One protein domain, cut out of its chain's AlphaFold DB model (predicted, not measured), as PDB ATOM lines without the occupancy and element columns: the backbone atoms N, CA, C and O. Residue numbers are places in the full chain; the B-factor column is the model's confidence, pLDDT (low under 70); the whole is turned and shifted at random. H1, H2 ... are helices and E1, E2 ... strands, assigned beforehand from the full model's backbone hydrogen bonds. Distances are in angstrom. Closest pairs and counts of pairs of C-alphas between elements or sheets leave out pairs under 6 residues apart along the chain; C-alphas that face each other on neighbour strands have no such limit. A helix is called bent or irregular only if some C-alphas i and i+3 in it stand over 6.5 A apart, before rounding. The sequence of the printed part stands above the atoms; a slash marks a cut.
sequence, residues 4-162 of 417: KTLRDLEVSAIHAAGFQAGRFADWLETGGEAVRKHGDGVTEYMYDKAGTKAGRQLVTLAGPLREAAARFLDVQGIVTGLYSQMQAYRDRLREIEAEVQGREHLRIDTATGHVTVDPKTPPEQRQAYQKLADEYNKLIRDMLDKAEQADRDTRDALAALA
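This is residues 4 to 162 of the 417 residues of an uncharacterized protein of Stackebrandtia albiflava (UniProt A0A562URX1). A small two-stranded hairpin, E1 and E2, sits at one end of a long, thin rod made of three long helices, in the turn between H2 and H3, and packs on the first part of H3. The helices run lengthwise: H2 runs back against the direction of H1, and H3 runs back again beside H2, while H1 holds only loosely to the rest, near H2 but touching no helix. The printed part has 159 residues, with the named elements in the order H1, H2, E1, E2, H3, and its class is mostly helix; the sheet, in the order E1 - E2, is antiparallel. The whole is extended, with a radius of gyration of the C-alphas of 26.2 A, and spans 96 by 23 by 19 A along its three main axes.

Strand E1 is residues 106 to 108, from C-alpha 106 at (39.906, -11.824, -22.195), and strand E2 is residues 115 to 117. Before the sheet comes H2, residues 55 to 101, the longest helix, at 67.3 A from first to last C-alpha. After the sheet comes H3, residues 123 to 161, 57.0 A long, ending with C-alpha 161 at (14.272, 26.331, -19.745). H1, residues 4 to 45, is 57.4 A long and begins with C-alpha 4 at (37.877, 6.275, -27.858). H2 has a kink of 31 degrees near residue 62; it is neither bent nor irregular, but only just: C-alphas 60 and 63 are 6.3 A apart. H3 is only just irregular: C-alphas 124 and 127 are 6.7 A apart, against about 5 A in a regular helix.

E1 and E2 form a hairpin of antiparallel strands, with 144 degrees between their N-to-C directions. N 107 and O 116 are within hydrogen-bond range at 2.9 A, and N 116 and O 107 at 2.8 A. The C-alphas of Leu 106 and Val 117 face each other at 4.7 A. E2 and H3 have 10 pairs of C-alphas within 8 A, the closest being those of Val 115 and Ala 133, 5.3 A apart. E1 and H2 have 5 such pairs, the closest being those of Val 100 and Leu 106, 5.8 A apart. H2 and H3 touch, with 14 pairs of C-alphas within 8 A, the closest being those of Leu 82 and Ala 150, 6.6 A apart. Their lines stand at a shallow tilt of 3 degrees, and they run opposite ways. H1 and H2 are near each other, with 9 pairs of C-alphas within 10 A. H1 and H3 are only just apart, their closest C-alphas at 8.3 A, and H1 is apart from E1 and E2. In H1 every O i to N i+4 pair is within hydrogen-bond range, in H2 41 of 43 and in H3 33 of 35.

The two C-alphas farthest apart are those of Ala 50 and Glu 124, at 96.4 A. The printed part has no cut. The links from H2 to E1 and from E2 to H3 are tight, those from H1 to H2 and from E1 to E2 are short, and no link is long. Residues 18 to 38 of H1, residues 48 to 53 of its link to H2, and residues 59 to 67 of H2 stand free. The mean pLDDT of the printed part is 73.5, and that of H1 is 47; residues 4 to 59, residue 61 and residue 65 are under 70 in this model.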
ATOM      1  N   LYS A   4      37.035   5.100 -27.644       52.22
ATOM      2  CA  LYS A   4      37.877   6.275 -27.858       52.22
ATOM      3  C   LYS A   4      37.018   7.527 -28.022       52.22
ATOM      4  O   LYS A   4      37.331   8.541 -27.425       52.22
ATOM      5  N   THR A   5      35.905   7.432 -28.737       48.81
ATOM      6  CA  THR A   5      34.918   8.491 -28.929       48.81
ATOM      7  C   THR A   5      34.209   8.803 -27.627       48.81
ATOM      8  O   THR A   5      33.902   9.960 -27.429       48.81
ATOM      9  N   LEU A   6      33.978   7.838 -26.730       49.88
ATOM     10  CA  LEU A   6      33.426   8.098 -25.401       49.88
ATOM     11  C   LEU A   6      34.424   8.835 -24.514       49.88
ATOM     12  O   LEU A   6      34.038   9.772 -23.835       49.88
ATOM     13  N   ARG A   7      35.700   8.440 -24.553       52.50
ATOM     14  CA  ARG A   7      36.795   9.118 -23.848       52.50
ATOM     15  C   ARG A   7      37.066  10.508 -24.430       52.50
ATOM     16  O   ARG A   7      37.319  11.452 -23.691       52.50
ATOM     17  N   ASP A   8      36.966  10.653 -25.745       48.59
ATOM     18  CA  ASP A   8      37.093  11.925 -26.450       48.59
ATOM     19  C   ASP A   8      35.824  12.775 -26.271       48.59
ATOM     20  O   ASP A   8      35.942  13.989 -26.174       48.59
ATOM     21  N   LEU A   9      34.626  12.181 -26.139       46.38
ATOM     22  CA  LEU A   9      33.408  12.861 -25.684       46.38
ATOM     23  C   LEU A   9      33.528  13.235 -24.215       46.38
ATOM     24  O   LEU A   9      32.997  14.255 -23.836       46.38
ATOM     25  N   GLU A  10      34.200  12.450 -23.381       51.81
ATOM     26  CA  GLU A  10      34.436  12.766 -21.975       51.81
ATOM     27  C   GLU A  10      35.363  13.981 -21.896       51.81
ATOM     28  O   GLU A  10      35.006  14.979 -21.285       51.81
ATOM     29  N   VAL A  11      36.486  13.982 -22.619       40.25
ATOM     30  CA  VAL A  11      37.393  15.139 -22.688       40.25
ATOM     31  C   VAL A  11      36.720  16.332 -23.360       40.25
ATOM     32  O   VAL A  11      36.833  17.438 -22.851       40.25
ATOM     33  N   SER A  12      35.992  16.135 -24.459       38.25
ATOM     34  CA  SER A  12      35.342  17.204 -25.226       38.25
ATOM     35  C   SER A  12      34.087  17.736 -24.549       38.25
ATOM     36  O   SER A  12      33.886  18.937 -24.564       38.25
ATOM     37  N   ALA A  13      33.262  16.909 -23.910       43.47
ATOM     38  CA  ALA A  13      32.087  17.343 -23.157       43.47
ATOM     39  C   ALA A  13      32.482  17.907 -21.794       43.47
ATOM     40  O   ALA A  13      31.858  18.866 -21.373       43.47
ATOM     41  N   ILE A  14      33.539  17.417 -21.132       38.28
ATOM     42  CA  ILE A  14      34.089  18.063 -19.928       38.28
ATOM     43  C   ILE A  14      34.798  19.368 -20.298       38.28
ATOM     44  O   ILE A  14      34.616  20.356 -19.594       38.28
ATOM     45  N   HIS A  15      35.543  19.439 -21.407       38.38
ATOM     46  CA  HIS A  15      36.091  20.712 -21.889       38.38
ATOM     47  C   HIS A  15      35.001  21.646 -22.382       38.38
ATOM     48  O   HIS A  15      35.074  22.822 -22.085       38.38
ATOM     49  N   ALA A  16      33.995  21.182 -23.115       40.56
ATOM     50  CA  ALA A  16      32.923  22.026 -23.624       40.56
ATOM     51  C   ALA A  16      32.002  22.465 -22.492       40.56
ATOM     52  O   ALA A  16      31.649  23.632 -22.456       40.56
ATOM     53  N   ALA A  17      31.670  21.592 -21.539       38.25
ATOM     54  CA  ALA A  17      30.933  21.962 -20.337       38.25
ATOM     55  C   ALA A  17      31.779  22.849 -19.425       38.25
ATOM     56  O   ALA A  17      31.251  23.819 -18.915       38.25
ATOM     57  N   GLY A  18      33.080  22.598 -19.270       35.50
ATOM     58  CA  GLY A  18      34.000  23.442 -18.502       35.50
ATOM     59  C   GLY A  18      34.277  24.794 -19.165       35.50
ATOM     60  O   GLY A  18      34.394  25.800 -18.481       35.50
ATOM     61  N   PHE A  19      34.303  24.855 -20.494       38.50
ATOM     62  CA  PHE A  19      34.486  26.071 -21.289       38.50
ATOM     63  C   PHE A  19      33.187  26.863 -21.431       38.50
ATOM     64  O   PHE A  19      33.217  28.086 -21.399       38.50
ATOM     65  N   GLN A  20      32.038  26.194 -21.559       43.66
ATOM     66  CA  GLN A  20      30.716  26.821 -21.496       43.66
ATOM     67  C   GLN A  20      30.421  27.285 -20.074       43.66
ATOM     68  O   GLN A  20      29.979  28.410 -19.917       43.66
ATOM     69  N   ALA A  21      30.733  26.492 -19.045       39.66
ATOM     70  CA  ALA A  21      30.627  26.897 -17.645       39.66
ATOM     71  C   ALA A  21      31.629  27.999 -17.301       39.66
ATOM     72  O   ALA A  21      31.265  28.894 -16.560       39.66
ATOM     73  N   GLY A  22      32.836  27.982 -17.870       41.00
ATOM     74  CA  GLY A  22      33.830  29.047 -17.741       41.00
ATOM     75  C   GLY A  22      33.363  30.337 -18.405       41.00
ATOM     76  O   GLY A  22      33.277  31.355 -17.744       41.00
ATOM     77  N   ARG A  23      32.915  30.292 -19.665       48.72
ATOM     78  CA  ARG A  23      32.321  31.455 -20.351       48.72
ATOM     79  C   ARG A  23      31.042  31.947 -19.692       48.72
ATOM     80  O   ARG A  23      30.738  33.131 -19.750       48.72
ATOM     81  N   PHE A  24      30.266  31.043 -19.115       42.66
ATOM     82  CA  PHE A  24      29.051  31.376 -18.397       42.66
ATOM     83  C   PHE A  24      29.367  31.945 -17.009       42.66
ATOM     84  O   PHE A  24      28.701  32.882 -16.591       42.66
ATOM     85  N   ALA A  25      30.406  31.454 -16.331       42.03
ATOM     86  CA  ALA A  25      30.944  32.032 -15.104       42.03
ATOM     87  C   ALA A  25      31.541  33.415 -15.376       42.03
ATOM     88  O   ALA A  25      31.169  34.345 -14.681       42.03
ATOM     89  N   ASP A  26      32.325  33.588 -16.442       47.84
ATOM     90  CA  ASP A  26      32.827  34.885 -16.908       47.84
ATOM     91  C   ASP A  26      31.670  35.822 -17.267       47.84
ATOM     92  O   ASP A  26      31.706  37.010 -16.964       47.84
ATOM     93  N   TRP A  27      30.607  35.312 -17.896       53.94
ATOM     94  CA  TRP A  27      29.408  36.095 -18.200       53.94
ATOM     95  C   TRP A  27      28.616  36.457 -16.938       53.94
ATOM     96  O   TRP A  27      28.097  37.567 -16.855       53.94
ATOM     97  N   LEU A  28      28.538  35.569 -15.942       43.28
ATOM     98  CA  LEU A  28      27.937  35.841 -14.635       43.28
ATOM     99  C   LEU A  28      28.796  36.772 -13.782       43.28
ATOM    100  O   LEU A  28      28.240  37.552 -13.018       43.28
ATOM    101  N   GLU A  29      30.117  36.712 -13.898       50.44
ATOM    102  CA  GLU A  29      31.048  37.602 -13.219       50.44
ATOM    103  C   GLU A  29      30.990  38.975 -13.874       50.44
ATOM    104  O   GLU A  29      30.716  39.945 -13.189       50.44
ATOM    105  N   THR A  30      31.048  39.056 -15.204       58.16
ATOM    106  CA  THR A  30      30.859  40.308 -15.958       58.16
ATOM    107  C   THR A  30      29.458  40.885 -15.742       58.16
ATOM    108  O   THR A  30      29.292  42.089 -15.573       58.16
ATOM    109  N   GLY A  31      28.425  40.042 -15.731       43.69
ATOM    110  CA  GLY A  31      27.039  40.435 -15.484       43.69
ATOM    111  C   GLY A  31      26.804  40.831 -14.028       43.69
ATOM    112  O   GLY A  31      26.132  41.821 -13.760       43.69
ATOM    113  N   GLY A  32      27.401  40.109 -13.086       46.88
ATOM    114  CA  GLY A  32      27.379  40.388 -11.655       46.88
ATOM    115  C   GLY A  32      28.176  41.637 -11.303       46.88
ATOM    116  O   GLY A  32      27.737  42.415 -10.468       46.88
ATOM    117  N   GLU A  33      29.286  41.890 -11.984       56.47
ATOM    118  CA  GLU A  33      30.112  43.087 -11.870       56.47
ATOM    119  C   GLU A  33      29.447  44.275 -12.568       56.47
ATOM    120  O   GLU A  33      29.470  45.374 -12.031       56.47
ATOM    121  N   ALA A  34      28.731  44.072 -13.677       49.78
ATOM    122  CA  ALA A  34      27.857  45.087 -14.261       49.78
ATOM    123  C   ALA A  34      26.686  45.420 -13.328       49.78
ATOM    124  O   ALA A  34      26.383  46.593 -13.139       49.78
ATOM    125  N   VAL A  35      26.062  44.424 -12.691       48.22
ATOM    126  CA  VAL A  35      25.003  44.619 -11.684       48.22
ATOM    127  C   VAL A  35      25.555  45.220 -10.395       48.22
ATOM    128  O   VAL A  35      24.850  46.004  -9.777       48.22
ATOM    129  N   ARG A  36      26.795  44.924  -9.993       54.50
ATOM    130  CA  ARG A  36      27.457  45.507  -8.815       54.50
ATOM    131  C   ARG A  36      27.910  46.936  -9.103       54.50
ATOM    132  O   ARG A  36      27.593  47.818  -8.331       54.50
ATOM    133  N   LYS A  37      28.494  47.213 -10.268       58.97
ATOM    134  CA  LYS A  37      28.861  48.561 -10.737       58.97
ATOM    135  C   LYS A  37      27.636  49.442 -10.964       58.97
ATOM    136  O   LYS A  37      27.630  50.608 -10.577       58.97
ATOM    137  N   HIS A  38      26.577  48.887 -11.553       51.00
ATOM    138  CA  HIS A  38      25.290  49.566 -11.612       51.00
ATOM    139  C   HIS A  38      24.610  49.599 -10.253       51.00
ATOM    140  O   HIS A  38      23.916  50.558 -10.015       51.00
ATOM    141  N   GLY A  39      24.803  48.635  -9.361       48.69
ATOM    142  CA  GLY A  39      24.218  48.584  -8.021       48.69
ATOM    143  C   GLY A  39      24.839  49.596  -7.067       48.69
ATOM    144  O   GLY A  39      24.104  50.274  -6.362       48.69
ATOM    145  N   ASP A  40      26.155  49.773  -7.101       55.41
ATOM    146  CA  ASP A  40      26.906  50.785  -6.356       55.41
ATOM    147  C   ASP A  40      26.579  52.174  -6.909       55.41
ATOM    148  O   ASP A  40      26.183  53.062  -6.155       55.41
ATOM    149  N   GLY A  41      26.582  52.318  -8.242       50.94
ATOM    150  CA  GLY A  41      26.114  53.534  -8.906       50.94
ATOM    151  C   GLY A  41      24.641  53.821  -8.623       50.94
ATOM    152  O   GLY A  41      24.278  54.960  -8.385       50.94
ATOM    153  N   VAL A  42      23.783  52.802  -8.579       44.00
ATOM    154  CA  VAL A  42      22.359  52.935  -8.271       44.00
ATOM    155  C   VAL A  42      22.197  53.275  -6.799       44.00
ATOM    156  O   VAL A  42      21.447  54.186  -6.533       44.00
ATOM    157  N   THR A  43      22.917  52.688  -5.843       47.59
ATOM    158  CA  THR A  43      22.814  53.049  -4.411       47.59
ATOM    159  C   THR A  43      23.227  54.504  -4.165       47.59
ATOM    160  O   THR A  43      22.586  55.193  -3.370       47.59
ATOM    161  N   GLU A  44      24.208  55.006  -4.919       47.78
ATOM    162  CA  GLU A  44      24.621  56.417  -4.925       47.78
ATOM    163  C   GLU A  44      23.637  57.333  -5.696       47.78
ATOM    164  O   GLU A  44      23.492  58.506  -5.361       47.78
ATOM    165  N   TYR A  45      22.883  56.794  -6.666       44.91
ATOM    166  CA  TYR A  45      21.828  57.481  -7.443       44.91
ATOM    167  C   TYR A  45      20.396  57.282  -6.883       44.91
ATOM    168  O   TYR A  45      19.445  57.903  -7.359       44.91
ATOM    169  N   MET A  46      20.208  56.397  -5.896       46.06
ATOM    170  CA  MET A  46      18.905  55.985  -5.339       46.06
ATOM    171  C   MET A  46      18.386  56.952  -4.291       46.06
ATOM    172  O   MET A  46      17.197  56.924  -3.959       46.06
ATOM    173  N   TYR A  47      19.260  57.833  -3.827       49.00
ATOM    174  CA  TYR A  47      18.875  59.087  -3.226       49.00
ATOM    175  C   TYR A  47      19.203  60.187  -4.229       49.00
ATOM    176  O   TYR A  47      20.345  60.622  -4.340       49.00
ATOM    177  N   ASP A  48      18.187  60.691  -4.934       53.78
ATOM    178  CA  ASP A  48      18.293  62.086  -5.347       53.78
ATOM    179  C   ASP A  48      18.409  62.951  -4.074       53.78
ATOM    180  O   ASP A  48      18.064  62.520  -2.966       53.78
ATOM    181  N   LYS A  49      18.876  64.198  -4.202       53.47
ATOM    182  CA  LYS A  49      18.936  65.144  -3.069       53.47
ATOM    183  C   LYS A  49      17.576  65.366  -2.364       53.47
ATOM    184  O   LYS A  49      17.556  66.046  -1.342       53.47
ATOM    185  N   ALA A  50      16.466  64.826  -2.879       55.69
ATOM    186  CA  ALA A  50      15.111  64.937  -2.345       55.69
ATOM    187  C   ALA A  50      14.545  63.626  -1.743       55.69
ATOM    188  O   ALA A  50      13.437  63.637  -1.210       55.69
ATOM    189  N   GLY A  51      15.274  62.504  -1.777       54.28
ATOM    190  CA  GLY A  51      14.886  61.240  -1.145       54.28
ATOM    191  C   GLY A  51      13.724  60.478  -1.797       54.28
ATOM    192  O   GLY A  51      13.068  59.695  -1.104       54.28
ATOM    193  N   THR A  52      13.445  60.651  -3.100       57.53
ATOM    194  CA  THR A  52      12.244  60.042  -3.721       57.53
ATOM    195  C   THR A  52      12.527  58.956  -4.778       57.53
ATOM    196  O   THR A  52      12.649  59.211  -5.967       57.53
ATOM    197  N   LYS A  53      12.475  57.696  -4.320       57.34
ATOM    198  CA  LYS A  53      11.982  56.468  -4.997       57.34
ATOM    199  C   LYS A  53      12.616  55.998  -6.331       57.34
ATOM    200  O   LYS A  53      11.897  55.693  -7.283       57.34
ATOM    201  N   ALA A  54      13.905  55.655  -6.310       55.56
ATOM    202  CA  ALA A  54      14.464  54.633  -7.216       55.56
ATOM    203  C   ALA A  54      13.990  53.193  -6.886       55.56
ATOM    204  O   ALA A  54      13.997  52.301  -7.736       55.56
ATOM    205  N   GLY A  55      13.450  52.970  -5.679       54.62
ATOM    206  CA  GLY A  55      12.970  51.655  -5.233       54.62
ATOM    207  C   GLY A  55      11.859  51.021  -6.086       54.62
ATOM    208  O   GLY A  55      11.681  49.809  -6.032       54.62
ATOM    209  N   ARG A  56      11.122  51.786  -6.911       59.06
ATOM    210  CA  ARG A  56      10.094  51.204  -7.799       59.06
ATOM    211  C   ARG A  56      10.694  50.399  -8.954       59.06
ATOM    212  O   ARG A  56      10.187  49.321  -9.231       59.06
ATOM    213  N   GLN A  57      11.775  50.872  -9.576       59.00
ATOM    214  CA  GLN A  57      12.416  50.148 -10.682       59.00
ATOM    215  C   GLN A  57      13.104  48.870 -10.197       59.00
ATOM    216  O   GLN A  57      13.004  47.835 -10.850       59.00
ATOM    217  N   LEU A  58      13.713  48.905  -9.009       57.72
ATOM    218  CA  LEU A  58      14.285  47.711  -8.385       57.72
ATOM    219  C   LEU A  58      13.236  46.649  -8.063       57.72
ATOM    220  O   LEU A  58      13.475  45.470  -8.299       57.72
ATOM    221  N   VAL A  59      12.064  47.047  -7.566       67.19
ATOM    222  CA  VAL A  59      10.959  46.106  -7.321       67.19
ATOM    223  C   VAL A  59      10.457  45.496  -8.634       67.19
ATOM    224  O   VAL A  59      10.160  44.304  -8.671       67.19
ATOM    225  N   THR A  60      10.422  46.269  -9.724       72.31
ATOM    226  CA  THR A  60      10.060  45.759 -11.056       72.31
ATOM    227  C   THR A  60      11.107  44.792 -11.622       72.31
ATOM    228  O   THR A  60      10.734  43.799 -12.239       72.31
ATOM    229  N   LEU A  61      12.402  45.029 -11.381       67.75
ATOM    230  CA  LEU A  61      13.496  44.165 -11.850       67.75
ATOM    231  C   LEU A  61      13.746  42.941 -10.953       67.75
ATOM    232  O   LEU A  61      14.253  41.924 -11.424       67.75
ATOM    233  N   ALA A  62      13.355  42.997  -9.677       70.12
ATOM    234  CA  ALA A  62      13.548  41.904  -8.727       70.12
ATOM    235  C   ALA A  62      12.795  40.623  -9.123       70.12
ATOM    236  O   ALA A  62      13.281  39.528  -8.852       70.12
ATOM    237  N   GLY A  63      11.628  40.745  -9.769       80.12
ATOM    238  CA  GLY A  63      10.862  39.599 -10.274       80.12
ATOM    239  C   GLY A  63      11.634  38.804 -11.337       80.12
ATOM    240  O   GLY A  63      11.975  37.650 -11.078       80.12
ATOM    241  N   PRO A  64      11.984  39.423 -12.482       76.88
ATOM    242  CA  PRO A  64      12.786  38.784 -13.526       76.88
ATOM    243  C   PRO A  64      14.129  38.232 -13.032       76.88
ATOM    244  O   PRO A  64      14.523  37.141 -13.436       76.88
ATOM    245  N   LEU A  65      14.819  38.937 -12.125       68.62
ATOM    246  CA  LEU A  65      16.084  38.461 -11.549       68.62
ATOM    247  C   LEU A  65      15.901  37.212 -10.675       68.62
ATOM    248  O   LEU A  65      16.705  36.286 -10.767       68.62
ATOM    249  N   ARG A  66      14.841  37.147  -9.855       74.81
ATOM    250  CA  ARG A  66      14.523  35.938  -9.072       74.81
ATOM    251  C   ARG A  66      14.167  34.760  -9.969       74.81
ATOM    252  O   ARG A  66      14.589  33.646  -9.687       74.81
ATOM    253  N   GLU A  67      13.417  35.003 -11.040       74.62
ATOM    254  CA  GLU A  67      13.067  33.959 -12.004       74.62
ATOM    255  C   GLU A  67      14.307  33.441 -12.748       74.62
ATOM    256  O   GLU A  67      14.485  32.232 -12.876       74.62
ATOM    257  N   ALA A  68      15.209  34.333 -13.167       72.19
ATOM    258  CA  ALA A  68      16.482  33.951 -13.774       72.19
ATOM    259  C   ALA A  68      17.365  33.141 -12.808       72.19
ATOM    260  O   ALA A  68      17.921  32.118 -13.202       72.19
ATOM    261  N   ALA A  69      17.446  33.550 -11.537       72.62
ATOM    262  CA  ALA A  69      18.195  32.824 -10.512       72.62
ATOM    263  C   ALA A  69      17.612  31.428 -10.234       72.62
ATOM    264  O   ALA A  69      18.366  30.469 -10.100       72.62
ATOM    265  N   ALA A  70      16.282  31.289 -10.196       78.56
ATOM    266  CA  ALA A  70      15.629  29.989 -10.037       78.56
ATOM    267  C   ALA A  70      15.952  29.049 -11.209       78.56
ATOM    268  O   ALA A  70      16.398  27.927 -10.990       78.56
ATOM    269  N   ARG A  71      15.843  29.542 -12.452       77.19
ATOM    270  CA  ARG A  71      16.213  28.764 -13.646       77.19
ATOM    271  C   ARG A  71      17.684  28.363 -13.640       77.19
ATOM    272  O   ARG A  71      18.019  27.279 -14.100       77.19
ATOM    273  N   PHE A  72      18.564  29.220 -13.126       75.88
ATOM    274  CA  PHE A  72      19.979  28.889 -13.002       75.88
ATOM    275  C   PHE A  72      20.216  27.714 -12.042       75.88
ATOM    276  O   PHE A  72      20.963  26.796 -12.379       75.88
ATOM    277  N   LEU A  73      19.540  27.699 -10.889       78.94
ATOM    278  CA  LEU A  73      19.610  26.577  -9.949       78.94
ATOM    279  C   LEU A  73      19.071  25.278 -10.566       78.94
ATOM    280  O   LEU A  73      19.664  24.220 -10.351       78.94
ATOM    281  N   ASP A  74      18.018  25.357 -11.384       80.25
ATOM    282  CA  ASP A  74      17.493  24.196 -12.114       80.25
ATOM    283  C   ASP A  74      18.526  23.644 -13.110       80.25
ATOM    284  O   ASP A  74      18.801  22.442 -13.118       80.25
ATOM    285  N   VAL A  75      19.165  24.516 -13.907       77.56
ATOM    286  CA  VAL A  75      20.253  24.129 -14.828       77.56
ATOM    287  C   VAL A  75      21.403  23.473 -14.067       77.56
ATOM    288  O   VAL A  75      21.882  22.410 -14.465       77.56
ATOM    289  N   GLN A  76      21.835  24.077 -12.959       83.81
ATOM    290  CA  GLN A  76      22.907  23.533 -12.131       83.81
ATOM    291  C   GLN A  76      22.545  22.141 -11.591       83.81
ATOM    292  O   GLN A  76      23.386  21.238 -11.618       83.81
ATOM    293  N   GLY A  77      21.303  21.945 -11.140       85.25
ATOM    294  CA  GLY A  77      20.800  20.652 -10.679       85.25
ATOM    295  C   GLY A  77      20.841  19.583 -11.771       85.25
ATOM    296  O   GLY A  77      21.349  18.486 -11.535       85.25
ATOM    297  N   ILE A  78      20.389  19.919 -12.984       78.56
ATOM    298  CA  ILE A  78      20.405  19.011 -14.142       78.56
ATOM    299  C   ILE A  78      21.843  18.609 -14.497       78.56
ATOM    300  O   ILE A  78      22.145  17.421 -14.604       78.56
ATOM    301  N   VAL A  79      22.750  19.583 -14.625       79.88
ATOM    302  CA  VAL A  79      24.156  19.327 -14.989       79.88
ATOM    303  C   VAL A  79      24.864  18.488 -13.921       79.88
ATOM    304  O   VAL A  79      25.592  17.553 -14.252       79.88
ATOM    305  N   THR A  80      24.614  18.764 -12.639       86.00
ATOM    306  CA  THR A  80      25.178  17.981 -11.524       86.00
ATOM    307  C   THR A  80      24.656  16.539 -11.529       86.00
ATOM    308  O   THR A  80      25.413  15.597 -11.271       86.00
ATOM    309  N   GLY A  81      23.376  16.349 -11.865       84.31
ATOM    310  CA  GLY A  81      22.764  15.031 -12.029       84.31
ATOM    311  C   GLY A  81      23.411  14.222 -13.156       84.31
ATOM    312  O   GLY A  81      23.824  13.084 -12.925       84.31
ATOM    313  N   LEU A  82      23.576  14.826 -14.337       81.00
ATOM    314  CA  LEU A  82      24.256  14.196 -15.475       81.00
ATOM    315  C   LEU A  82      25.699  13.817 -15.123       81.00
ATOM    316  O   LEU A  82      26.123  12.692 -15.375       81.00
ATOM    317  N   TYR A  83      26.440  14.727 -14.485       82.75
ATOM    318  CA  TYR A  83      27.816  14.469 -14.062       82.75
ATOM    319  C   TYR A  83      27.919  13.264 -13.117       82.75
ATOM    320  O   TYR A  83      28.763  12.391 -13.314       82.75
ATOM    321  N   SER A  84      27.028  13.178 -12.127       86.06
ATOM    322  CA  SER A  84      26.999  12.067 -11.167       86.06
ATOM    323  C   SER A  84      26.689  10.728 -11.848       86.06
ATOM    324  O   SER A  84      27.316   9.715 -11.541       86.06
ATOM    325  N   GLN A  85      25.765  10.717 -12.815       80.88
ATOM    326  CA  GLN A  85      25.465   9.517 -13.606       80.88
ATOM    327  C   GLN A  85      26.655   9.092 -14.472       80.88
ATOM    328  O   GLN A  85      27.007   7.913 -14.493       80.88
ATOM    329  N   MET A  86      27.317  10.041 -15.139       81.12
ATOM    330  CA  MET A  86      28.508   9.768 -15.949       81.12
ATOM    331  C   MET A  86      29.668   9.229 -15.104       81.12
ATOM    332  O   MET A  86      30.346   8.295 -15.534       81.12
ATOM    333  N   GLN A  87      29.865   9.743 -13.884       86.12
ATOM    334  CA  GLN A  87      30.840   9.173 -12.949       86.12
ATOM    335  C   GLN A  87      30.500   7.728 -12.576       86.12
ATOM    336  O   GLN A  87      31.379   6.872 -12.645       86.12
ATOM    337  N   ALA A  88      29.236   7.428 -12.265       85.06
ATOM    338  CA  ALA A  88      28.816   6.065 -11.949       85.06
ATOM    339  C   ALA A  88      29.050   5.095 -13.124       85.06
ATOM    340  O   ALA A  88      29.527   3.978 -12.917       85.06
ATOM    341  N   TYR A  89      28.781   5.521 -14.365       80.69
ATOM    342  CA  TYR A  89      29.076   4.711 -15.554       80.69
ATOM    343  C   TYR A  89      30.574   4.495 -15.753       80.69
ATOM    344  O   TYR A  89      30.998   3.379 -16.053       80.69
ATOM    345  N   ARG A  90      31.393   5.530 -15.544       86.88
ATOM    346  CA  ARG A  90      32.853   5.424 -15.620       86.88
ATOM    347  C   ARG A  90      33.401   4.449 -14.582       86.88
ATOM    348  O   ARG A  90      34.241   3.615 -14.912       86.88
ATOM    349  N   ASP A  91      32.936   4.543 -13.344       90.69
ATOM    350  CA  ASP A  91      33.412   3.685 -12.262       90.69
ATOM    351  C   ASP A  91      33.006   2.224 -12.515       90.69
ATOM    352  O   ASP A  91      33.829   1.322 -12.360       90.69
ATOM    353  N   ARG A  92      31.801   1.988 -13.055       87.25
ATOM    354  CA  ARG A  92      31.376   0.649 -13.490       87.25
ATOM    355  C   ARG A  92      32.187   0.118 -14.676       87.25
ATOM    356  O   ARG A  92      32.499  -1.069 -14.714       87.25
ATOM    357  N   LEU A  93      32.552   0.967 -15.639       83.94
ATOM    358  CA  LEU A  93      33.436   0.581 -16.747       83.94
ATOM    359  C   LEU A  93      34.833   0.189 -16.249       83.94
ATOM    360  O   LEU A  93      35.389  -0.788 -16.741       83.94
ATOM    361  N   ARG A  94      35.375   0.898 -15.252       89.62
ATOM    362  CA  ARG A  94      36.653   0.542 -14.610       89.62
ATOM    363  C   ARG A  94      36.583  -0.786 -13.866       89.62
ATOM    364  O   ARG A  94      37.539  -1.551 -13.903       89.62
ATOM    365  N   GLU A  95      35.462  -1.070 -13.211       91.94
ATOM    366  CA  GLU A  95      35.228  -2.363 -12.564       91.94
ATOM    367  C   GLU A  95      35.219  -3.503 -13.593       91.94
ATOM    368  O   GLU A  95      35.927  -4.490 -13.419       91.94
ATOM    369  N   ILE A  96      34.512  -3.329 -14.717       85.75
ATOM    370  CA  ILE A  96      34.521  -4.295 -15.829       85.75
ATOM    371  C   ILE A  96      35.931  -4.460 -16.399       85.75
ATOM    372  O   ILE A  96      36.352  -5.580 -16.677       85.75
ATOM    373  N   GLU A  97      36.678  -3.370 -16.568       89.12
ATOM    374  CA  GLU A  97      38.065  -3.427 -17.029       89.12
ATOM    375  C   GLU A  97      38.945  -4.238 -16.074       89.12
ATOM    376  O   GLU A  97      39.672  -5.120 -16.530       89.12
ATOM    377  N   ALA A  98      38.834  -4.014 -14.763       91.81
ATOM    378  CA  ALA A  98      39.559  -4.785 -13.757       91.81
ATOM    379  C   ALA A  98      39.157  -6.272 -13.765       91.81
ATOM    380  O   ALA A  98      40.024  -7.149 -13.725       91.81
ATOM    381  N   GLU A  99      37.860  -6.577 -13.884       91.00
ATOM    382  CA  GLU A  99      37.362  -7.953 -14.002       91.00
ATOM    383  C   GLU A  99      37.874  -8.654 -15.267       91.00
ATOM    384  O   GLU A  99      38.206  -9.840 -15.226       91.00
ATOM    385  N   VAL A 100      37.938  -7.943 -16.396       90.31
ATOM    386  CA  VAL A 100      38.445  -8.474 -17.668       90.31
ATOM    387  C   VAL A 100      39.958  -8.677 -17.602       90.31
ATOM    388  O   VAL A 100      40.432  -9.731 -18.017       90.31
ATOM    389  N   GLN A 101      40.712  -7.729 -17.038       90.88
ATOM    390  CA  GLN A 101      42.165  -7.843 -16.858       90.88
ATOM    391  C   GLN A 101      42.556  -8.989 -15.912       90.88
ATOM    392  O   GLN A 101      43.603  -9.605 -16.099       90.88
ATOM    393  N   GLY A 102      41.708  -9.316 -14.932       92.12
ATOM    394  CA  GLY A 102      41.894 -10.474 -14.055       92.12
ATOM    395  C   GLY A 102      41.676 -11.831 -14.737       92.12
ATOM    396  O   GLY A 102      41.997 -12.866 -14.153       92.12
ATOM    397  N   ARG A 103      41.138 -11.862 -15.964       93.25
ATOM    398  CA  ARG A 103      40.863 -13.095 -16.715       93.25
ATOM    399  C   ARG A 103      41.883 -13.260 -17.838       93.25
ATOM    400  O   ARG A 103      41.853 -12.540 -18.827       93.25
ATOM    401  N   GLU A 104      42.726 -14.288 -17.732       94.62
ATOM    402  CA  GLU A 104      43.867 -14.554 -18.631       94.62
ATOM    403  C   GLU A 104      43.511 -14.611 -20.134       94.62
ATOM    404  O   GLU A 104      44.351 -14.369 -21.001       94.62
ATOM    405  N   HIS A 105      42.254 -14.911 -20.460       96.00
ATOM    406  CA  HIS A 105      41.788 -15.158 -21.824       96.00
ATOM    407  C   HIS A 105      40.906 -14.054 -22.409       96.00
ATOM    408  O   HIS A 105      40.434 -14.202 -23.538       96.00
ATOM    409  N   LEU A 106      40.674 -12.957 -21.689       95.25
ATOM    410  CA  LEU A 106      39.906 -11.824 -22.195       95.25
ATOM    411  C   LEU A 106      40.799 -10.597 -22.345       95.25
ATOM    412  O   LEU A 106      41.700 -10.350 -21.550       95.25
ATOM    413  N   ARG A 107      40.546  -9.813 -23.390       94.50
ATOM    414  CA  ARG A 107      41.221  -8.537 -23.630       94.50
ATOM    415  C   ARG A 107      40.219  -7.507 -24.102       94.50
ATOM    416  O   ARG A 107      39.364  -7.806 -24.933       94.50
ATOM    417  N   ILE A 108      40.362  -6.284 -23.612       92.75
ATOM    418  CA  ILE A 108      39.642  -5.140 -24.161       92.75
ATOM    419  C   ILE A 108      40.454  -4.617 -25.339       92.75
ATOM    420  O   ILE A 108      41.613  -4.229 -25.183       92.75
ATOM    421  N   ASP A 109      39.862  -4.629 -26.526       92.88
ATOM    422  CA  ASP A 109      40.414  -3.910 -27.664       92.88
ATOM    423  C   ASP A 109      40.263  -2.412 -27.397       92.88
ATOM    424  O   ASP A 109      39.168  -1.862 -27.439       92.88
ATOM    425  N   THR A 110      41.374  -1.738 -27.120       86.69
ATOM    426  CA  THR A 110      41.390  -0.303 -26.810       86.69
ATOM    427  C   THR A 110      40.901   0.578 -27.958       86.69
ATOM    428  O   THR A 110      40.523   1.723 -27.715       86.69
ATOM    429  N   ALA A 111      40.934   0.091 -29.205       86.75
ATOM    430  CA  ALA A 111      40.464   0.857 -30.356       86.75
ATOM    431  C   ALA A 111      38.935   0.885 -30.417       86.75
ATOM    432  O   ALA A 111      38.346   1.930 -30.683       86.75
ATOM    433  N   THR A 112      38.295  -0.252 -30.154       89.81
ATOM    434  CA  THR A 112      36.841  -0.401 -30.293       89.81
ATOM    435  C   THR A 112      36.096  -0.337 -28.960       89.81
ATOM    436  O   THR A 112      34.915   0.003 -28.931       89.81
ATOM    437  N   GLY A 113      36.773  -0.627 -27.850       88.38
ATOM    438  CA  GLY A 113      36.167  -0.860 -26.539       88.38
ATOM    439  C   GLY A 113      35.545  -2.241 -26.379       88.38
ATOM    440  O   GLY A 113      34.917  -2.498 -25.354       88.38
ATOM    441  N   HIS A 114      35.670  -3.118 -27.377       93.56
ATOM    442  CA  HIS A 114      35.072  -4.442 -27.316       93.56
ATOM    443  C   HIS A 114      35.927  -5.407 -26.504       93.56
ATOM    444  O   HIS A 114      37.142  -5.508 -26.682       93.56
ATOM    445  N   VAL A 115      35.267  -6.177 -25.647       93.75
ATOM    446  CA  VAL A 115      35.878  -7.333 -24.997       93.75
ATOM    447  C   VAL A 115      35.974  -8.448 -26.033       93.75
ATOM    448  O   VAL A 115      34.979  -8.825 -26.653       93.75
ATOM    449  N   THR A 116      37.178  -8.968 -26.233       96.56
ATOM    450  CA  THR A 116      37.485 -10.051 -27.168       96.56
ATOM    451  C   THR A 116      38.206 -11.181 -26.442       96.56
ATOM    452  O   THR A 116      38.882 -10.964 -25.434       96.56
ATOM    453  N   VAL A 117      38.041 -12.406 -26.938       97.00
ATOM    454  CA  VAL A 117      38.744 -13.580 -26.411       97.00
ATOM    455  C   VAL A 117      40.128 -13.660 -27.050       97.00
ATOM    456  O   VAL A 117      40.255 -13.523 -28.268       97.00
ATOM    457  N   ASP A 118      41.169 -13.913 -26.254       95.69
ATOM    458  CA  ASP A 118      42.531 -14.082 -26.765       95.69
ATOM    459  C   ASP A 118      42.550 -15.239 -27.784       95.69
ATOM    460  O   ASP A 118      42.089 -16.346 -27.469       95.69
ATOM    461  N   PRO A 119      43.087 -15.044 -29.002       95.38
ATOM    462  CA  PRO A 119      43.173 -16.108 -30.000       95.38
ATOM    463  C   PRO A 119      43.967 -17.335 -29.522       95.38
ATOM    464  O   PRO A 119      43.783 -18.420 -30.076       95.38
ATOM    465  N   LYS A 120      44.816 -17.205 -28.496       96.75
ATOM    466  CA  LYS A 120      45.565 -18.310 -27.877       96.75
ATOM    467  C   LYS A 120      44.731 -19.169 -26.921       96.75
ATOM    468  O   LYS A 120      45.206 -20.219 -26.498       96.75
ATOM    469  N   THR A 121      43.507 -18.757 -26.595       95.44
ATOM    470  CA  THR A 121      42.609 -19.499 -25.700       95.44
ATOM    471  C   THR A 121      42.293 -20.884 -26.278       95.44
ATOM    472  O   THR A 121      41.922 -20.960 -27.462       95.44
ATOM    473  N   PRO A 122      42.397 -21.970 -25.482       96.38
ATOM    474  CA  PRO A 122      42.068 -23.323 -25.924       96.38
ATOM    475  C   PRO A 122      40.653 -23.412 -26.528       96.38
ATOM    476  O   PRO A 122      39.733 -22.776 -26.003       96.38
ATOM    477  N   PRO A 123      40.428 -24.210 -27.593       95.19
ATOM    478  CA  PRO A 123      39.135 -24.275 -28.284       95.19
ATOM    479  C   PRO A 123      37.961 -24.627 -27.364       95.19
ATOM    480  O   PRO A 123      36.884 -24.053 -27.500       95.19
ATOM    481  N   GLU A 124      38.195 -25.517 -26.398       94.31
ATOM    482  CA  GLU A 124      37.198 -25.980 -25.424       94.31
ATOM    483  C   GLU A 124      36.717 -24.856 -24.494       94.31
ATOM    484  O   GLU A 124      35.553 -24.818 -24.105       94.31
ATOM    485  N   GLN A 125      37.592 -23.899 -24.175       94.81
ATOM    486  CA  GLN A 125      37.276 -22.767 -23.302       94.81
ATOM    487  C   GLN A 125      36.803 -21.541 -24.084       94.81
ATOM    488  O   GLN A 125      36.099 -20.687 -23.543       94.81
ATOM    489  N   ARG A 126      37.155 -21.452 -25.373       94.38
ATOM    490  CA  ARG A 126      36.849 -20.298 -26.223       94.38
ATOM    491  C   ARG A 126      35.354 -19.995 -26.265       94.38
ATOM    492  O   ARG A 126      34.992 -18.830 -26.209       94.38
ATOM    493  N   GLN A 127      34.487 -21.008 -26.309       95.31
ATOM    494  CA  GLN A 127      33.036 -20.789 -26.337       95.31
ATOM    495  C   GLN A 127      32.508 -20.183 -25.026       95.31
ATOM    496  O   GLN A 127      31.663 -19.290 -25.061       95.31
ATOM    497  N   ALA A 128      33.027 -20.625 -23.877       94.00
ATOM    498  CA  ALA A 128      32.645 -20.083 -22.575       94.00
ATOM    499  C   ALA A 128      33.111 -18.626 -22.416       94.00
ATOM    500  O   ALA A 128      32.316 -17.762 -22.045       94.00
ATOM    501  N   TYR A 129      34.366 -18.333 -22.773       92.81
ATOM    502  CA  TYR A 129      34.892 -16.965 -22.754       92.81
ATOM    503  C   TYR A 129      34.232 -16.061 -23.796       92.81
ATOM    504  O   TYR A 129      34.043 -14.881 -23.523       92.81
ATOM    505  N   GLN A 130      33.825 -16.598 -24.949       96.75
ATOM    506  CA  GLN A 130      33.103 -15.829 -25.960       96.75
ATOM    507  C   GLN A 130      31.741 -15.385 -25.433       96.75
ATOM    508  O   GLN A 130      31.413 -14.209 -25.530       96.75
ATOM    509  N   LYS A 131      30.984 -16.292 -24.802       95.38
ATOM    510  CA  LYS A 131      29.698 -15.946 -24.182       95.38
ATOM    511  C   LYS A 131      29.860 -14.835 -23.140       95.38
ATOM    512  O   LYS A 131      29.084 -13.889 -23.119       95.38
ATOM    513  N   LEU A 132      30.891 -14.937 -22.306       92.06
ATOM    514  CA  LEU A 132      31.196 -13.926 -21.299       92.06
ATOM    515  C   LEU A 132      31.607 -12.580 -21.926       92.06
ATOM    516  O   LEU A 132      31.164 -11.528 -21.475       92.06
ATOM    517  N   ALA A 133      32.426 -12.600 -22.981       93.94
ATOM    518  CA  ALA A 133      32.783 -11.401 -23.733       93.94
ATOM    519  C   ALA A 133      31.537 -10.736 -24.343       93.94
ATOM    520  O   ALA A 133      31.391  -9.518 -24.265       93.94
ATOM    521  N   ASP A 134      30.609 -11.522 -24.893       95.88
ATOM    522  CA  ASP A 134      29.342 -11.029 -25.440       95.88
ATOM    523  C   ASP A 134      28.454 -10.396 -24.352       95.88
ATOM    524  O   ASP A 134      27.848  -9.348 -24.590       95.88
ATOM    525  N   GLU A 135      28.418 -10.978 -23.148       94.06
ATOM    526  CA  GLU A 135      27.724 -10.418 -21.979       94.06
ATOM    527  C   GLU A 135      28.325  -9.070 -21.546       94.06
ATOM    528  O   GLU A 135      27.583  -8.093 -21.404       94.06
ATOM    529  N   TYR A 136      29.655  -8.961 -21.432       90.94
ATOM    530  CA  TYR A 136      30.313  -7.679 -21.142       90.94
ATOM    531  C   TYR A 136      30.077  -6.648 -22.253       90.94
ATOM    532  O   TYR A 136      29.737  -5.502 -21.971       90.94
ATOM    533  N   ASN A 137      30.177  -7.047 -23.523       93.12
ATOM    534  CA  ASN A 137      29.906  -6.174 -24.669       93.12
ATOM    535  C   ASN A 137      28.454  -5.683 -24.710       93.12
ATOM    536  O   ASN A 137      28.179  -4.595 -25.223       93.12
ATOM    537  N   LYS A 138      27.500  -6.480 -24.220       94.88
ATOM    538  CA  LYS A 138      26.111  -6.047 -24.047       94.88
ATOM    539  C   LYS A 138      26.002  -5.017 -22.925       94.88
ATOM    540  O   LYS A 138      25.421  -3.963 -23.146       94.88
ATOM    541  N   LEU A 139      26.608  -5.283 -21.768       88.62
ATOM    542  CA  LEU A 139      26.590  -4.365 -20.628       88.62
ATOM    543  C   LEU A 139      27.217  -3.004 -20.971       88.62
ATOM    544  O   LEU A 139      26.657  -1.970 -20.621       88.62
ATOM    545  N   ILE A 140      28.345  -3.002 -21.688       87.19
ATOM    546  CA  ILE A 140      28.994  -1.777 -22.171       87.19
ATOM    547  C   ILE A 140      28.029  -0.996 -23.070       87.19
ATOM    548  O   ILE A 140      27.793   0.177 -22.800       87.19
ATOM    549  N   ARG A 141      27.417  -1.640 -24.076       92.06
ATOM    550  CA  ARG A 141      26.436  -0.993 -24.970       92.06
ATOM    551  C   ARG A 141      25.245  -0.405 -24.213       92.06
ATOM    552  O   ARG A 141      24.947   0.765 -24.411       92.06
ATOM    553  N   ASP A 142      24.646  -1.163 -23.296       89.75
ATOM    554  CA  ASP A 142      23.519  -0.688 -22.486       89.75
ATOM    555  C   ASP A 142      23.894   0.554 -21.650       89.75
ATOM    556  O   ASP A 142      23.061   1.434 -21.433       89.75
ATOM    557  N   MET A 143      25.140   0.653 -21.166       84.00
ATOM    558  CA  MET A 143      25.623   1.851 -20.465       84.00
ATOM    559  C   MET A 143      25.831   3.038 -21.411       84.00
ATOM    560  O   MET A 143      25.489   4.159 -21.037       84.00
ATOM    561  N   LEU A 144      26.342   2.809 -22.626       85.62
ATOM    562  CA  LEU A 144      26.492   3.873 -23.624       85.62
ATOM    563  C   LEU A 144      25.133   4.439 -24.039       85.62
ATOM    564  O   LEU A 144      24.958   5.655 -24.040       85.62
ATOM    565  N   ASP A 145      24.153   3.573 -24.295       89.69
ATOM    566  CA  ASP A 145      22.798   3.983 -24.672       89.69
ATOM    567  C   ASP A 145      22.135   4.815 -23.562       89.69
ATOM    568  O   ASP A 145      21.475   5.822 -23.831       89.69
ATOM    569  N   LYS A 146      22.348   4.441 -22.292       83.81
ATOM    570  CA  LYS A 146      21.860   5.215 -21.141       83.81
ATOM    571  C   LYS A 146      22.563   6.562 -20.995       83.81
ATOM    572  O   LYS A 146      21.898   7.539 -20.656       83.81
ATOM    573  N   ALA A 147      23.869   6.634 -21.241       80.75
ATOM    574  CA  ALA A 147      24.610   7.893 -21.223       80.75
ATOM    575  C   ALA A 147      24.132   8.839 -22.339       80.75
ATOM    576  O   ALA A 147      23.862  10.011 -22.082       80.75
ATOM    577  N   GLU A 148      23.938   8.323 -23.557       87.06
ATOM    578  CA  GLU A 148      23.373   9.086 -24.677       87.06
ATOM    579  C   GLU A 148      21.933   9.543 -24.399       87.06
ATOM    580  O   GLU A 148      21.541  10.644 -24.792       87.06
ATOM    581  N   GLN A 149      21.126   8.719 -23.724       87.38
ATOM    582  CA  GLN A 149      19.783   9.113 -23.299       87.38
ATOM    583  C   GLN A 149      19.831  10.230 -22.249       87.38
ATOM    584  O   GLN A 149      19.116  11.214 -22.402       87.38
ATOM    585  N   ALA A 150      20.699  10.130 -21.240       79.56
ATOM    586  CA  ALA A 150      20.842  11.155 -20.203       79.56
ATOM    587  C   ALA A 150      21.300  12.510 -20.775       79.56
ATOM    588  O   ALA A 150      20.822  13.566 -20.351       79.56
ATOM    589  N   ASP A 151      22.192  12.498 -21.768       83.00
ATOM    590  CA  ASP A 151      22.593  13.699 -22.507       83.00
ATOM    591  C   ASP A 151      21.425  14.291 -23.318       83.00
ATOM    592  O   ASP A 151      21.187  15.499 -23.253       83.00
ATOM    593  N   ARG A 152      20.637  13.463 -24.020       87.62
ATOM    594  CA  ARG A 152      19.421  13.926 -24.720       87.62
ATOM    595  C   ARG A 152      18.404  14.539 -23.759       87.62
ATOM    596  O   ARG A 152      17.967  15.661 -23.998       87.62
ATOM    597  N   ASP A 153      18.113  13.867 -22.650       83.31
ATOM    598  CA  ASP A 153      17.189  14.358 -21.621       83.31
ATOM    599  C   ASP A 153      17.674  15.693 -21.033       83.31
ATOM    600  O   ASP A 153      16.886  16.612 -20.810       83.31
ATOM    601  N   THR A 154      18.989  15.840 -20.847       82.50
ATOM    602  CA  THR A 154      19.606  17.092 -20.393       82.50
ATOM    603  C   THR A 154      19.427  18.210 -21.418       82.50
ATOM    604  O   THR A 154      19.040  19.321 -21.050       82.50
ATOM    605  N   ARG A 155      19.662  17.947 -22.708       83.62
ATOM    606  CA  ARG A 155      19.437  18.944 -23.770       83.62
ATOM    607  C   ARG A 155      17.975  19.356 -23.860       83.62
ATOM    608  O   ARG A 155      17.706  20.548 -23.997       83.62
ATOM    609  N   ASP A 156      17.050  18.410 -23.747       88.06
ATOM    610  CA  ASP A 156      15.615  18.686 -23.781       88.06
ATOM    611  C   ASP A 156      15.179  19.514 -22.565       88.06
ATOM    612  O   ASP A 156      14.426  20.482 -22.705       88.06
ATOM    613  N   ALA A 157      15.716  19.215 -21.378       83.94
ATOM    614  CA  ALA A 157      15.477  20.006 -20.174       83.94
ATOM    615  C   ALA A 157      16.030  21.438 -20.306       83.94
ATOM    616  O   ALA A 157      15.340  22.404 -19.978       83.94
ATOM    617  N   LEU A 158      17.235  21.602 -20.859       81.06
ATOM    618  CA  LEU A 158      17.816  22.920 -21.144       81.06
ATOM    619  C   LEU A 158      16.998  23.696 -22.185       81.06
ATOM    620  O   LEU A 158      16.749  24.891 -22.013       81.06
ATOM    621  N   ALA A 159      16.525  23.027 -23.237       86.56
ATOM    622  CA  ALA A 159      15.661  23.625 -24.249       86.56
ATOM    623  C   ALA A 159      14.306  24.060 -23.666       86.56
ATOM    624  O   ALA A 159      13.772  25.096 -24.059       86.56
ATOM    625  N   ALA A 160      13.767  23.320 -22.693       85.44
ATOM    626  CA  ALA A 160      12.540  23.690 -21.987       85.44
ATOM    627  C   ALA A 160      12.711  24.926 -21.083       85.44
ATOM    628  O   ALA A 160      11.746  25.673 -20.887       85.44
ATOM    629  N   LEU A 161      13.922  25.158 -20.560       82.81
ATOM    630  CA  LEU A 161      14.272  26.331 -19.745       82.81
ATOM    631  C   LEU A 161      14.597  27.574 -20.578       82.81
ATOM    632  O   LEU A 161      14.513  28.701 -20.062       82.81
ATOM    633  N   ALA A 162      14.948  27.389 -21.856       83.25
ATOM    634  CA  ALA A 162      15.191  28.493 -22.768       83.25
ATOM    635  C   ALA A 162      13.972  29.430 -22.767       83.25
ATOM    636  O   ALA A 162      12.826  28.964 -22.812       83.25
TER     637      ALA A 162